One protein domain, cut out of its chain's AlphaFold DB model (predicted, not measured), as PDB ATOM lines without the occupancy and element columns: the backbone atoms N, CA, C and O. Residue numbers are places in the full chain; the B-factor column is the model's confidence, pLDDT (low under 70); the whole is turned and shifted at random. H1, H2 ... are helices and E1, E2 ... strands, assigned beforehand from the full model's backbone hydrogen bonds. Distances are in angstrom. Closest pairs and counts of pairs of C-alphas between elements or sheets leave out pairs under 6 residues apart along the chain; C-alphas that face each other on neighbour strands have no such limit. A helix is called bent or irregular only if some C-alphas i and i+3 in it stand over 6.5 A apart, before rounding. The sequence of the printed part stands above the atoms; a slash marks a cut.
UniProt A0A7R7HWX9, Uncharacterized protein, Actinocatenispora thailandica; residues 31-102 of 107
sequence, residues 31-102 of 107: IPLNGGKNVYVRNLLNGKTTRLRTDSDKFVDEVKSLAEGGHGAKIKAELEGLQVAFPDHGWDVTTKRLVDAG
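AT A GLANCE: This is residues 31 to 102 of the 107 residues of an uncharacterized protein of Actinocatenispora thailandica (UniProt A0A7R7HWX9). A small three-stranded antiparallel sheet has the first arm of a long bent helix, H1a, packed over one face, with the other face bare. Beyond the bend the second arm, H1b, turns away from H1a, and H2 folds back beside it as a helical hairpin. The printed part has 72 residues with three named strands and then two named helices, E1 E2 E3 H1 H2; the sheet's order is E1, E2, E3, and the class is mixed, helices and strands. The whole is compact, with a radius of gyration of the C-alphas of 11.1 A and spans of 31 by 21 by 19 A.

HOW THE PARTS SIT: Start with E1, residues 31 to 33, E2, residues 38 to 43, and E3, residues 48 to 53: they form a meander, each strand the antiparallel neighbour of the one before. In the hairpin E1 and E2, at 159 degrees, look for N 33 and O 38, 2.8 A apart and within hydrogen-bond range. In the hairpin E2 and E3, at 154 degrees, N 43 and O 48 are within hydrogen-bond range at 2.8 A. Next comes H1, residues 57 to 85, assigned as one helix by its hydrogen bonds but bent: C-alphas 69 and 72 are 7.7 A apart. Its arm H1a, residues 57 to 69, is on the sheet at a height over the sheet of 9.8 A, in two layers, a helix on one face of a sheet. H1a lies over E2 and E3; on the local plane it stands at 29 degrees to E2, only just along the strands. Its closest C-alphas to E3 are those of Phe 59 and Leu 52, 5.8 A apart. Its other arm, H1b, residues 72 to 85, touches H1a at a steep tilt of 53 degrees, opposite ways, closest at the C-alphas of Leu 66 and Gly 72, 6.4 A apart; H1a touches H1b with residues 63 to 67 alone, and H1b touches H1a with residues 72 to 75 alone. H2, residues 91 to 100, forms a helical hairpin with H1b: they touch at a shallow tilt of 27 degrees, opposite ways, with the C-alphas of Gln 83 and Trp 91 closest at 5.0 A. H1a and H2 are close but not clearly touching, their closest C-alphas, Val 60 and Leu 98, being 6.2 A apart. H2 is apart from E1, E2 and E3. In H1a, H1b and H2 every O i to N i+4 pair is within hydrogen-bond range.

IN THESE COORDINATES: Find C-alpha 31 at (323.826, 267.791, 342.380), where E1 begins; it runs 6.7 A to C-alpha 33. E2, residues 38 to 43, is 15.4 A long, and E3, residues 48 to 53, 16.0 A. At C-alpha 57, (328.047, 281.267, 331.855), H1a begins its 18.2 A; H1b, residues 72 to 85, covers 19.8 A. H2 runs 13.9 A from C-alpha 91 to C-alpha 100 at (339.300, 276.435, 329.487).

THE WHOLE: The C-alphas of Asn 46 and Asp 88, the two farthest apart, are 31.5 A from each other. The printed part has no cut, and its four links between named elements are tight. The mean pLDDT of the printed part is 96.2, and no printed residue is under 70.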
ATOM      1  N   ILE A  31     324.874 268.818 342.447       95.06
ATOM      2  CA  ILE A  31     323.826 267.791 342.380       95.06
ATOM      3  C   ILE A  31     323.301 267.745 340.942       95.06
ATOM      4  O   ILE A  31     322.594 268.674 340.530       95.06
ATOM      5  N   PRO A  32     323.651 266.709 340.162       96.00
ATOM      6  CA  PRO A  32     323.314 266.629 338.750       96.00
ATOM      7  C   PRO A  32     321.817 266.390 338.541       96.00
ATOM      8  O   PRO A  32     321.172 265.653 339.283       96.00
ATOM      9  N   LEU A  33     321.256 266.992 337.497       95.25
ATOM     10  CA  LEU A  33     319.853 266.863 337.114       95.25
ATOM     11  C   LEU A  33     319.743 266.693 335.600       95.25
ATOM     12  O   LEU A  33     320.569 267.207 334.844       95.25
ATOM     13  N   ASN A  34     318.655 266.068 335.144       95.50
ATOM     14  CA  ASN A  34     318.297 266.014 333.723       95.50
ATOM     15  C   ASN A  34     319.458 265.525 332.828       95.50
ATOM     16  O   ASN A  34     319.818 266.191 331.855       95.50
ATOM     17  N   GLY A  35     320.094 264.414 333.215       93.44
ATOM     18  CA  GLY A  35     321.215 263.831 332.468       93.44
ATOM     19  C   GLY A  35     322.426 264.761 332.345       93.44
ATOM     20  O   GLY A  35     323.003 264.860 331.274       93.44
ATOM     21  N   GLY A  36     322.733 265.534 333.392       94.38
ATOM     22  CA  GLY A  36     323.858 266.477 333.406       94.38
ATOM     23  C   GLY A  36     323.595 267.825 332.739       94.38
ATOM     24  O   GLY A  36     324.414 268.728 332.852       94.38
ATOM     25  N   LYS A  37     322.425 268.040 332.122       96.88
ATOM     26  CA  LYS A  37     322.074 269.334 331.496       96.88
ATOM     27  C   LYS A  37     321.841 270.455 332.507       96.88
ATOM     28  O   LYS A  37     321.862 271.636 332.166       96.88
ATOM     29  N   ASN A  38     321.464 270.095 333.731       97.12
ATOM     30  CA  ASN A  38     321.214 271.034 334.817       97.12
ATOM     31  C   ASN A  38     321.910 270.531 336.078       97.12
ATOM     32  O   ASN A  38     322.148 269.337 336.235       97.12
ATOM     33  N   VAL A  39     322.172 271.438 337.006       97.88
ATOM     34  CA  VAL A  39     322.796 271.116 338.284       97.88
ATOM     35  C   VAL A  39     322.251 272.049 339.359       97.88
ATOM     36  O   VAL A  39     321.976 273.219 339.085       97.88
ATOM     37  N   TYR A  40     322.067 271.545 340.577       97.88
ATOM     38  CA  TYR A  40     322.034 272.428 341.740       97.88
ATOM     39  C   TYR A  40     323.468 272.674 342.193       97.88
ATOM     40  O   TYR A  40     324.158 271.725 342.562       97.88
ATOM     41  N   VAL A  41     323.890 273.937 342.177       97.62
ATOM     42  CA  VAL A  41     325.156 274.371 342.769       97.62
ATOM     43  C   VAL A  41     324.873 274.858 344.177       97.62
ATOM     44  O   VAL A  41     324.096 275.797 344.369       97.62
ATOM     45  N   ARG A  42     325.480 274.208 345.166       95.81
ATOM     46  CA  ARG A  42     325.465 274.667 346.552       95.81
ATOM     47  C   ARG A  42     326.662 275.578 346.783       95.81
ATOM     48  O   ARG A  42     327.790 275.108 346.905       95.81
ATOM     49  N   ASN A  43     326.399 276.873 346.886       94.12
ATOM     50  CA  ASN A  43     327.429 277.848 347.170       94.12
ATOM     51  C   ASN A  43     327.566 278.052 348.683       94.12
ATOM     52  O   ASN A  43     326.720 278.665 349.335       94.12
ATOM     53  N   LEU A  44     328.643 277.506 349.248       91.38
ATOM     54  CA  LEU A  44     328.930 277.595 350.679       91.38
ATOM     55  C   LEU A  44     329.389 278.994 351.112       91.38
ATOM     56  O   LEU A  44     329.261 279.320 352.287       91.38
ATOM     57  N   LEU A  45     329.850 279.834 350.181       93.38
ATOM     58  CA  LEU A  45     330.279 281.206 350.471       93.38
ATOM     59  C   LEU A  45     329.094 282.122 350.790       93.38
ATOM     60  O   LEU A  45     329.238 283.087 351.533       93.38
ATOM     61  N   ASN A  46     327.916 281.830 350.230       92.00
ATOM     62  CA  ASN A  46     326.712 282.644 350.414       92.00
ATOM     63  C   ASN A  46     325.507 281.868 350.983       92.00
ATOM     64  O   ASN A  46     324.438 282.449 351.177       92.00
ATOM     65  N   GLY A  47     325.656 280.564 351.236       91.19
ATOM     66  CA  GLY A  47     324.618 279.697 351.793       91.19
ATOM     67  C   GLY A  47     323.454 279.381 350.846       91.19
ATOM     68  O   GLY A  47     322.446 278.828 351.291       91.19
ATOM     69  N   LYS A  48     323.544 279.722 349.554       92.56
ATOM     70  CA  LYS A  48     322.468 279.500 348.576       92.56
ATOM     71  C   LYS A  48     322.674 278.211 347.792       92.56
ATOM     72  O   LYS A  48     323.783 277.729 347.588       92.56
ATOM     73  N   THR A  49     321.563 277.647 347.327       96.31
ATOM     74  CA  THR A  49     321.565 276.556 346.350       96.31
ATOM     75  C   THR A  49     320.816 277.014 345.108       96.31
ATOM     76  O   THR A  49     319.614 277.275 345.172       96.31
ATOM     77  N   THR A  50     321.519 277.113 343.986       96.88
ATOM     78  CA  THR A  50     320.982 277.667 342.739       96.88
ATOM     79  C   THR A  50     320.926 276.582 341.677       96.88
ATOM     80  O   THR A  50     321.890 275.848 341.476       96.88
ATOM     81  N   ARG A  51     319.793 276.464 340.976       98.00
ATOM     82  CA  ARG A  51     319.692 275.591 339.803       98.00
ATOM     83  C   ARG A  51     320.238 276.318 338.581       98.00
ATOM     84  O   ARG A  51     319.684 277.343 338.192       98.00
ATOM     85  N   LEU A  52     321.251 275.749 337.945       98.50
ATOM     86  CA  LEU A  52     321.903 276.307 336.763       98.50
ATOM     87  C   LEU A  52     321.948 275.268 335.640       98.50
ATOM     88  O   LEU A  52     321.862 274.063 335.889       98.50
ATOM     89  N   ARG A  53     322.058 275.730 334.392       98.31
ATOM     90  CA  ARG A  53     322.427 274.851 333.277       98.31
ATOM     91  C   ARG A  53     323.944 274.731 333.224       98.31
ATOM     92  O   ARG A  53     324.626 275.746 333.339       98.31
ATOM     93  N   THR A  54     324.457 273.527 333.012       98.00
ATOM     94  CA  THR A  54     325.905 273.253 332.945       98.00
ATOM     95  C   THR A  54     326.585 273.916 331.744       98.00
ATOM     96  O   THR A  54     327.779 274.188 331.783       98.00
ATOM     97  N   ASP A  55     325.817 274.265 330.710       97.00
ATOM     98  CA  ASP A  55     326.274 274.996 329.526       97.00
ATOM     99  C   ASP A  55     326.090 276.525 329.610       97.00
ATOM    100  O   ASP A  55     326.254 277.220 328.605       97.00
ATOM    101  N   SER A  56     325.747 277.069 330.780       98.31
ATOM    102  CA  SER A  56     325.544 278.511 330.960       98.31
ATOM    103  C   SER A  56     326.755 279.200 331.584       98.31
ATOM    104  O   SER A  56     327.432 278.624 332.431       98.31
ATOM    105  N   ASP A  57     326.972 280.471 331.244       98.31
ATOM    106  CA  ASP A  57     328.047 281.267 331.855       98.31
ATOM    107  C   ASP A  57     327.816 281.468 333.353       98.31
ATOM    108  O   ASP A  57     328.747 281.374 334.137       98.31
ATOM    109  N   LYS A  58     326.550 281.559 333.785       98.06
ATOM    110  CA  LYS A  58     326.198 281.592 335.213       98.06
ATOM    111  C   LYS A  58     326.714 280.379 335.984       98.06
ATOM    112  O   LYS A  58     327.032 280.505 337.159       98.06
ATOM    113  N   PHE A  59     326.753 279.198 335.361       98.44
ATOM    114  CA  PHE A  59     327.344 278.018 335.989       98.44
ATOM    115  C   PHE A  59     328.860 278.161 336.119       98.44
ATOM    116  O   PHE A  59     329.393 277.878 337.188       98.44
ATOM    117  N   VAL A  60     329.531 278.653 335.076       98.50
ATOM    118  CA  VAL A  60     330.970 278.944 335.119       98.50
ATOM    119  C   VAL A  60     331.281 279.952 336.227       98.50
ATOM    120  O   VAL A  60     332.141 279.676 337.057       98.50
ATOM    121  N   ASP A  61     330.539 281.057 336.301       98.00
ATOM    122  CA  ASP A  61     330.719 282.110 337.307       98.00
ATOM    123  C   ASP A  61     330.513 281.590 338.736       98.00
ATOM    124  O   ASP A  61     331.309 281.874 339.631       98.00
ATOM    125  N   GLU A  62     329.465 280.794 338.964       98.12
ATOM    126  CA  GLU A  62     329.167 280.244 340.289       98.12
ATOM    127  C   GLU A  62     330.261 279.268 340.748       98.12
ATOM    128  O   GLU A  62     330.696 279.307 341.903       98.12
ATOM    129  N   VAL A  63     330.745 278.409 339.843       98.12
ATOM    130  CA  VAL A  63     331.841 277.478 340.147       98.12
ATOM    131  C   VAL A  63     333.160 278.229 340.327       98.12
ATOM    132  O   VAL A  63     333.928 277.879 341.221       98.12
ATOM    133  N   LYS A  64     333.406 279.289 339.550       97.88
ATOM    134  CA  LYS A  64     334.574 280.161 339.710       97.88
ATOM    135  C   LYS A  64     334.587 280.846 341.068       97.88
ATOM    136  O   LYS A  64     335.592 280.766 341.763       97.88
ATOM    137  N   SER A  65     333.460 281.417 341.491       97.12
ATOM    138  CA  SER A  65     333.329 282.022 342.820       97.12
ATOM    139  C   SER A  65     333.672 281.021 343.927       97.12
ATOM    140  O   SER A  65     334.438 281.334 344.835       97.12
ATOM    141  N   LEU A  66     333.165 279.789 343.830       96.75
ATOM    142  CA  LEU A  66     333.508 278.719 344.765       96.75
ATOM    143  C   LEU A  66     334.995 278.334 344.712       96.75
ATOM    144  O   LEU A  66     335.601 278.087 345.758       96.75
ATOM    145  N   ALA A  67     335.582 278.270 343.518       97.06
ATOM    146  CA  ALA A  67     336.985 277.930 343.331       97.06
ATOM    147  C   ALA A  67     337.922 278.986 343.934       97.06
ATOM    148  O   ALA A  67     338.819 278.623 344.693       97.06
ATOM    149  N   GLU A  68     337.648 280.270 343.693       96.00
ATOM    150  CA  GLU A  68     338.344 281.412 344.304       96.00
ATOM    151  C   GLU A  68     338.193 281.423 345.835       96.00
ATOM    152  O   GLU A  68     339.113 281.806 346.552       96.00
ATOM    153  N   GLY A  69     337.069 280.917 346.352       95.12
ATOM    154  CA  GLY A  69     336.846 280.682 347.780       95.12
ATOM    155  C   GLY A  69     337.542 279.442 348.361       95.12
ATOM    156  O   GLY A  69     337.276 279.084 349.505       95.12
ATOM    157  N   GLY A  70     338.399 278.755 347.597       95.12
ATOM    158  CA  GLY A  70     339.171 277.595 348.059       95.12
ATOM    159  C   GLY A  70     338.469 276.240 347.909       95.12
ATOM    160  O   GLY A  70     338.977 275.224 348.385       95.12
ATOM    161  N   HIS A  71     337.321 276.179 347.229       95.38
ATOM    162  CA  HIS A  71     336.570 274.932 347.031       95.38
ATOM    163  C   HIS A  71     336.865 274.231 345.692       95.38
ATOM    164  O   HIS A  71     336.320 273.157 345.427       95.38
ATOM    165  N   GLY A  72     337.751 274.793 344.863       95.44
ATOM    166  CA  GLY A  72     337.990 274.345 343.486       95.44
ATOM    167  C   GLY A  72     338.433 272.883 343.378       95.44
ATOM    168  O   GLY A  72     337.849 272.123 342.611       95.44
ATOM    169  N   ALA A  73     339.395 272.456 344.204       94.31
ATOM    170  CA  ALA A  73     339.896 271.079 344.192       94.31
ATOM    171  C   ALA A  73     338.800 270.043 344.505       94.31
ATOM    172  O   ALA A  73     338.720 269.005 343.850       94.31
ATOM    173  N   LYS A  74     337.911 270.346 345.463       93.81
ATOM    174  CA  LYS A  74     336.787 269.463 345.816       93.81
ATOM    175  C   LYS A  74     335.758 269.385 344.691       93.81
ATOM    176  O   LYS A  74     335.277 268.303 344.380       93.81
ATOM    177  N   ILE A  75     335.456 270.514 344.052       96.12
ATOM    178  CA  ILE A  75     334.521 270.549 342.920       96.12
ATOM    179  C   ILE A  75     335.083 269.785 341.719       96.12
ATOM    180  O   ILE A  75     334.346 269.044 341.074       96.12
ATOM    181  N   LYS A  76     336.386 269.908 341.443       96.19
ATOM    182  CA  LYS A  76     337.047 269.143 340.381       96.19
ATOM    183  C   LYS A  76     336.958 267.633 340.636       96.19
ATOM    184  O   LYS A  76     336.536 266.903 339.747       96.19
ATOM    185  N   ALA A  77     337.235 267.187 341.863       95.25
ATOM    186  CA  ALA A  77     337.073 265.782 342.247       95.25
ATOM    187  C   ALA A  77     335.613 265.297 342.125       95.25
ATOM    188  O   ALA A  77     335.358 264.169 341.705       95.25
ATOM    189  N   GLU A  78     334.629 266.145 342.447       95.44
ATOM    190  CA  GLU A  78     333.217 265.813 342.224       95.44
ATOM    191  C   GLU A  78     332.876 265.656 340.742       95.44
ATOM    192  O   GLU A  78     332.173 264.711 340.391       95.44
ATOM    193  N   LEU A  79     333.371 266.540 339.873       96.69
ATOM    194  CA  LEU A  79     333.172 266.445 338.424       96.69
ATOM    195  C   LEU A  79     333.789 265.166 337.841       96.69
ATOM    196  O   LEU A  79     333.153 264.496 337.031       96.69
ATOM    197  N   GLU A  80     334.983 264.787 338.298       95.50
ATOM    198  CA  GLU A  80     335.622 263.516 337.938       95.50
ATOM    199  C   GLU A  80     334.766 262.322 338.389       95.50
ATOM    200  O   GLU A  80     334.490 261.414 337.603       95.50
ATOM    201  N   GLY A  81     334.252 262.354 339.623       94.94
ATOM    202  CA  GLY A  81     333.323 261.340 340.126       94.94
ATOM    203  C   GLY A  81     332.016 261.266 339.328       94.94
ATOM    204  O   GLY A  81     331.502 260.173 339.085       94.94
ATOM    205  N   LEU A  82     331.490 262.408 338.881       95.44
ATOM    206  CA  LEU A  82     330.305 262.476 338.024       95.44
ATOM    207  C   LEU A  82     330.565 261.887 336.634       95.44
ATOM    208  O   LEU A  82     329.699 261.176 336.126       95.44
ATOM    209  N   GLN A  83     331.743 262.118 336.049       96.56
ATOM    210  CA  GLN A  83     332.128 261.507 334.774       96.56
ATOM    211  C   GLN A  83     332.249 259.984 334.890       96.56
ATOM    212  O   GLN A  83     331.808 259.267 333.998       96.56
ATOM    213  N   VAL A  84     332.798 259.473 335.996       95.38
ATOM    214  CA  VAL A  84     332.880 258.023 336.237       95.38
ATOM    215  C   VAL A  84     331.490 257.412 336.436       95.38
ATOM    216  O   VAL A  84     331.193 256.360 335.875       95.38
ATOM    217  N   ALA A  85     330.631 258.057 337.227       93.19
ATOM    218  CA  ALA A  85     329.302 257.537 337.539       93.19
ATOM    219  C   ALA A  85     328.323 257.635 336.357       93.19
ATOM    220  O   ALA A  85     327.421 256.805 336.234       93.19
ATOM    221  N   PHE A  86     328.481 258.654 335.510       93.94
ATOM    222  CA  PHE A  86     327.566 258.971 334.418       93.94
ATOM    223  C   PHE A  86     328.333 259.396 333.151       93.94
ATOM    224  O   PHE A  86     328.284 260.571 332.770       93.94
ATOM    225  N   PRO A  87     329.034 258.465 332.480       95.12
ATOM    226  CA  PRO A  87     329.953 258.790 331.386       95.12
ATOM    227  C   PRO A  87     329.284 259.477 330.187       95.12
ATOM    228  O   PRO A  87     329.914 260.305 329.534       95.12
ATOM    229  N   ASP A  88     327.998 259.209 329.947       96.25
ATOM    230  CA  ASP A  88     327.242 259.753 328.809       96.25
ATOM    231  C   ASP A  88     326.526 261.085 329.116       96.25
ATOM    232  O   ASP A  88     325.774 261.604 328.292       96.25
ATOM    233  N   HIS A  89     326.712 261.652 330.315       96.50
ATOM    234  CA  HIS A  89     326.057 262.903 330.729       96.50
ATOM    235  C   HIS A  89     326.877 264.169 330.401       96.50
ATOM    236  O   HIS A  89     326.456 265.274 330.749       96.50
ATOM    237  N   GLY A  90     328.023 264.032 329.723       96.81
ATOM    238  CA  GLY A  90     328.841 265.158 329.248       96.81
ATOM    239  C   GLY A  90     329.607 265.903 330.349       96.81
ATOM    240  O   GLY A  90     329.800 267.125 330.261       96.81
ATOM    241  N   TRP A  91     330.006 265.209 331.421       97.56
ATOM    242  CA  TRP A  91     330.780 265.816 332.512       97.56
ATOM    243  C   TRP A  91     332.220 266.117 332.108       97.56
ATOM    244  O   TRP A  91     332.784 267.097 332.586       97.56
ATOM    245  N   ASP A  92     332.785 265.354 331.181       96.56
ATOM    246  CA  ASP A  92     334.048 265.632 330.502       96.56
ATOM    247  C   ASP A  92     334.026 266.994 329.786       96.56
ATOM    248  O   ASP A  92     334.886 267.841 330.036       96.56
ATOM    249  N   VAL A  93     332.993 267.260 328.979       97.56
ATOM    250  CA  VAL A  93     332.801 268.532 328.266       97.56
ATOM    251  C   VAL A  93     332.577 269.675 329.257       97.56
ATOM    252  O   VAL A  93     333.168 270.747 329.121       97.56
ATOM    253  N   THR A  94     331.755 269.441 330.283       98.06
ATOM    254  CA  THR A  94     331.492 270.424 331.346       98.06
ATOM    255  C   THR A  94     332.778 270.786 332.096       98.06
ATOM    256  O   THR A  94     333.061 271.964 332.312       98.06
ATOM    257  N   THR A  95     333.595 269.789 332.444       97.88
ATOM    258  CA  THR A  95     334.880 269.979 333.133       97.88
ATOM    259  C   THR A  95     335.867 270.722 332.250       97.88
ATOM    260  O   THR A  95     336.474 271.694 332.700       97.88
ATOM    261  N   LYS A  96     335.984 270.325 330.977       97.25
ATOM    262  CA  LYS A  96     336.836 271.013 330.007       97.25
ATOM    263  C   LYS A  96     336.460 272.486 329.878       97.25
ATOM    264  O   LYS A  96     337.349 273.325 329.930       97.25
ATOM    265  N   ARG A  97     335.168 272.822 329.796       97.38
ATOM    266  CA  ARG A  97     334.717 274.222 329.740       97.38
ATOM    267  C   ARG A  97     335.170 275.031 330.956       97.38
ATOM    268  O   ARG A  97     335.581 276.174 330.796       97.38
ATOM    269  N   LEU A  98     335.085 274.464 332.160       98.19
ATOM    270  CA  LEU A  98     335.530 275.142 333.381       98.19
ATOM    271  C   LEU A  98     337.053 275.353 333.377       98.19
ATOM    272  O   LEU A  98     337.521 276.436 333.722       98.19
ATOM    273  N   VAL A  99     337.820 274.350 332.941       97.44
ATOM    274  CA  VAL A  99     339.282 274.451 332.789       97.44
ATOM    275  C   VAL A  99     339.659 275.510 331.753       97.44
ATOM    276  O   VAL A  99     340.451 276.394 332.061       97.44
ATOM    277  N   ASP A 100     339.049 275.474 330.568       96.88
ATOM    278  CA  ASP A 100     339.300 276.435 329.487       96.88
ATOM    279  C   ASP A 100     338.909 277.872 329.903       96.88
ATOM    280  O   ASP A 100     339.506 278.841 329.439       96.88
ATOM    281  N   ALA A 101     337.944 278.024 330.818       96.62
ATOM    282  CA  ALA A 101     337.561 279.305 331.424       96.62
ATOM    283  C   ALA A 101     338.470 279.747 332.595       96.62
ATOM    284  O   ALA A 101     338.209 280.779 333.220       96.62
ATOM    285  N   GLY A 102     339.508 278.974 332.926       96.25
ATOM    286  CA  GLY A 102     340.454 279.280 334.002       96.25
ATOM    287  C   GLY A 102     339.860 279.177 335.409       96.25
ATOM    288  O   GLY A 102     340.393 279.769 336.344       96.25
TER     289      GLY A 102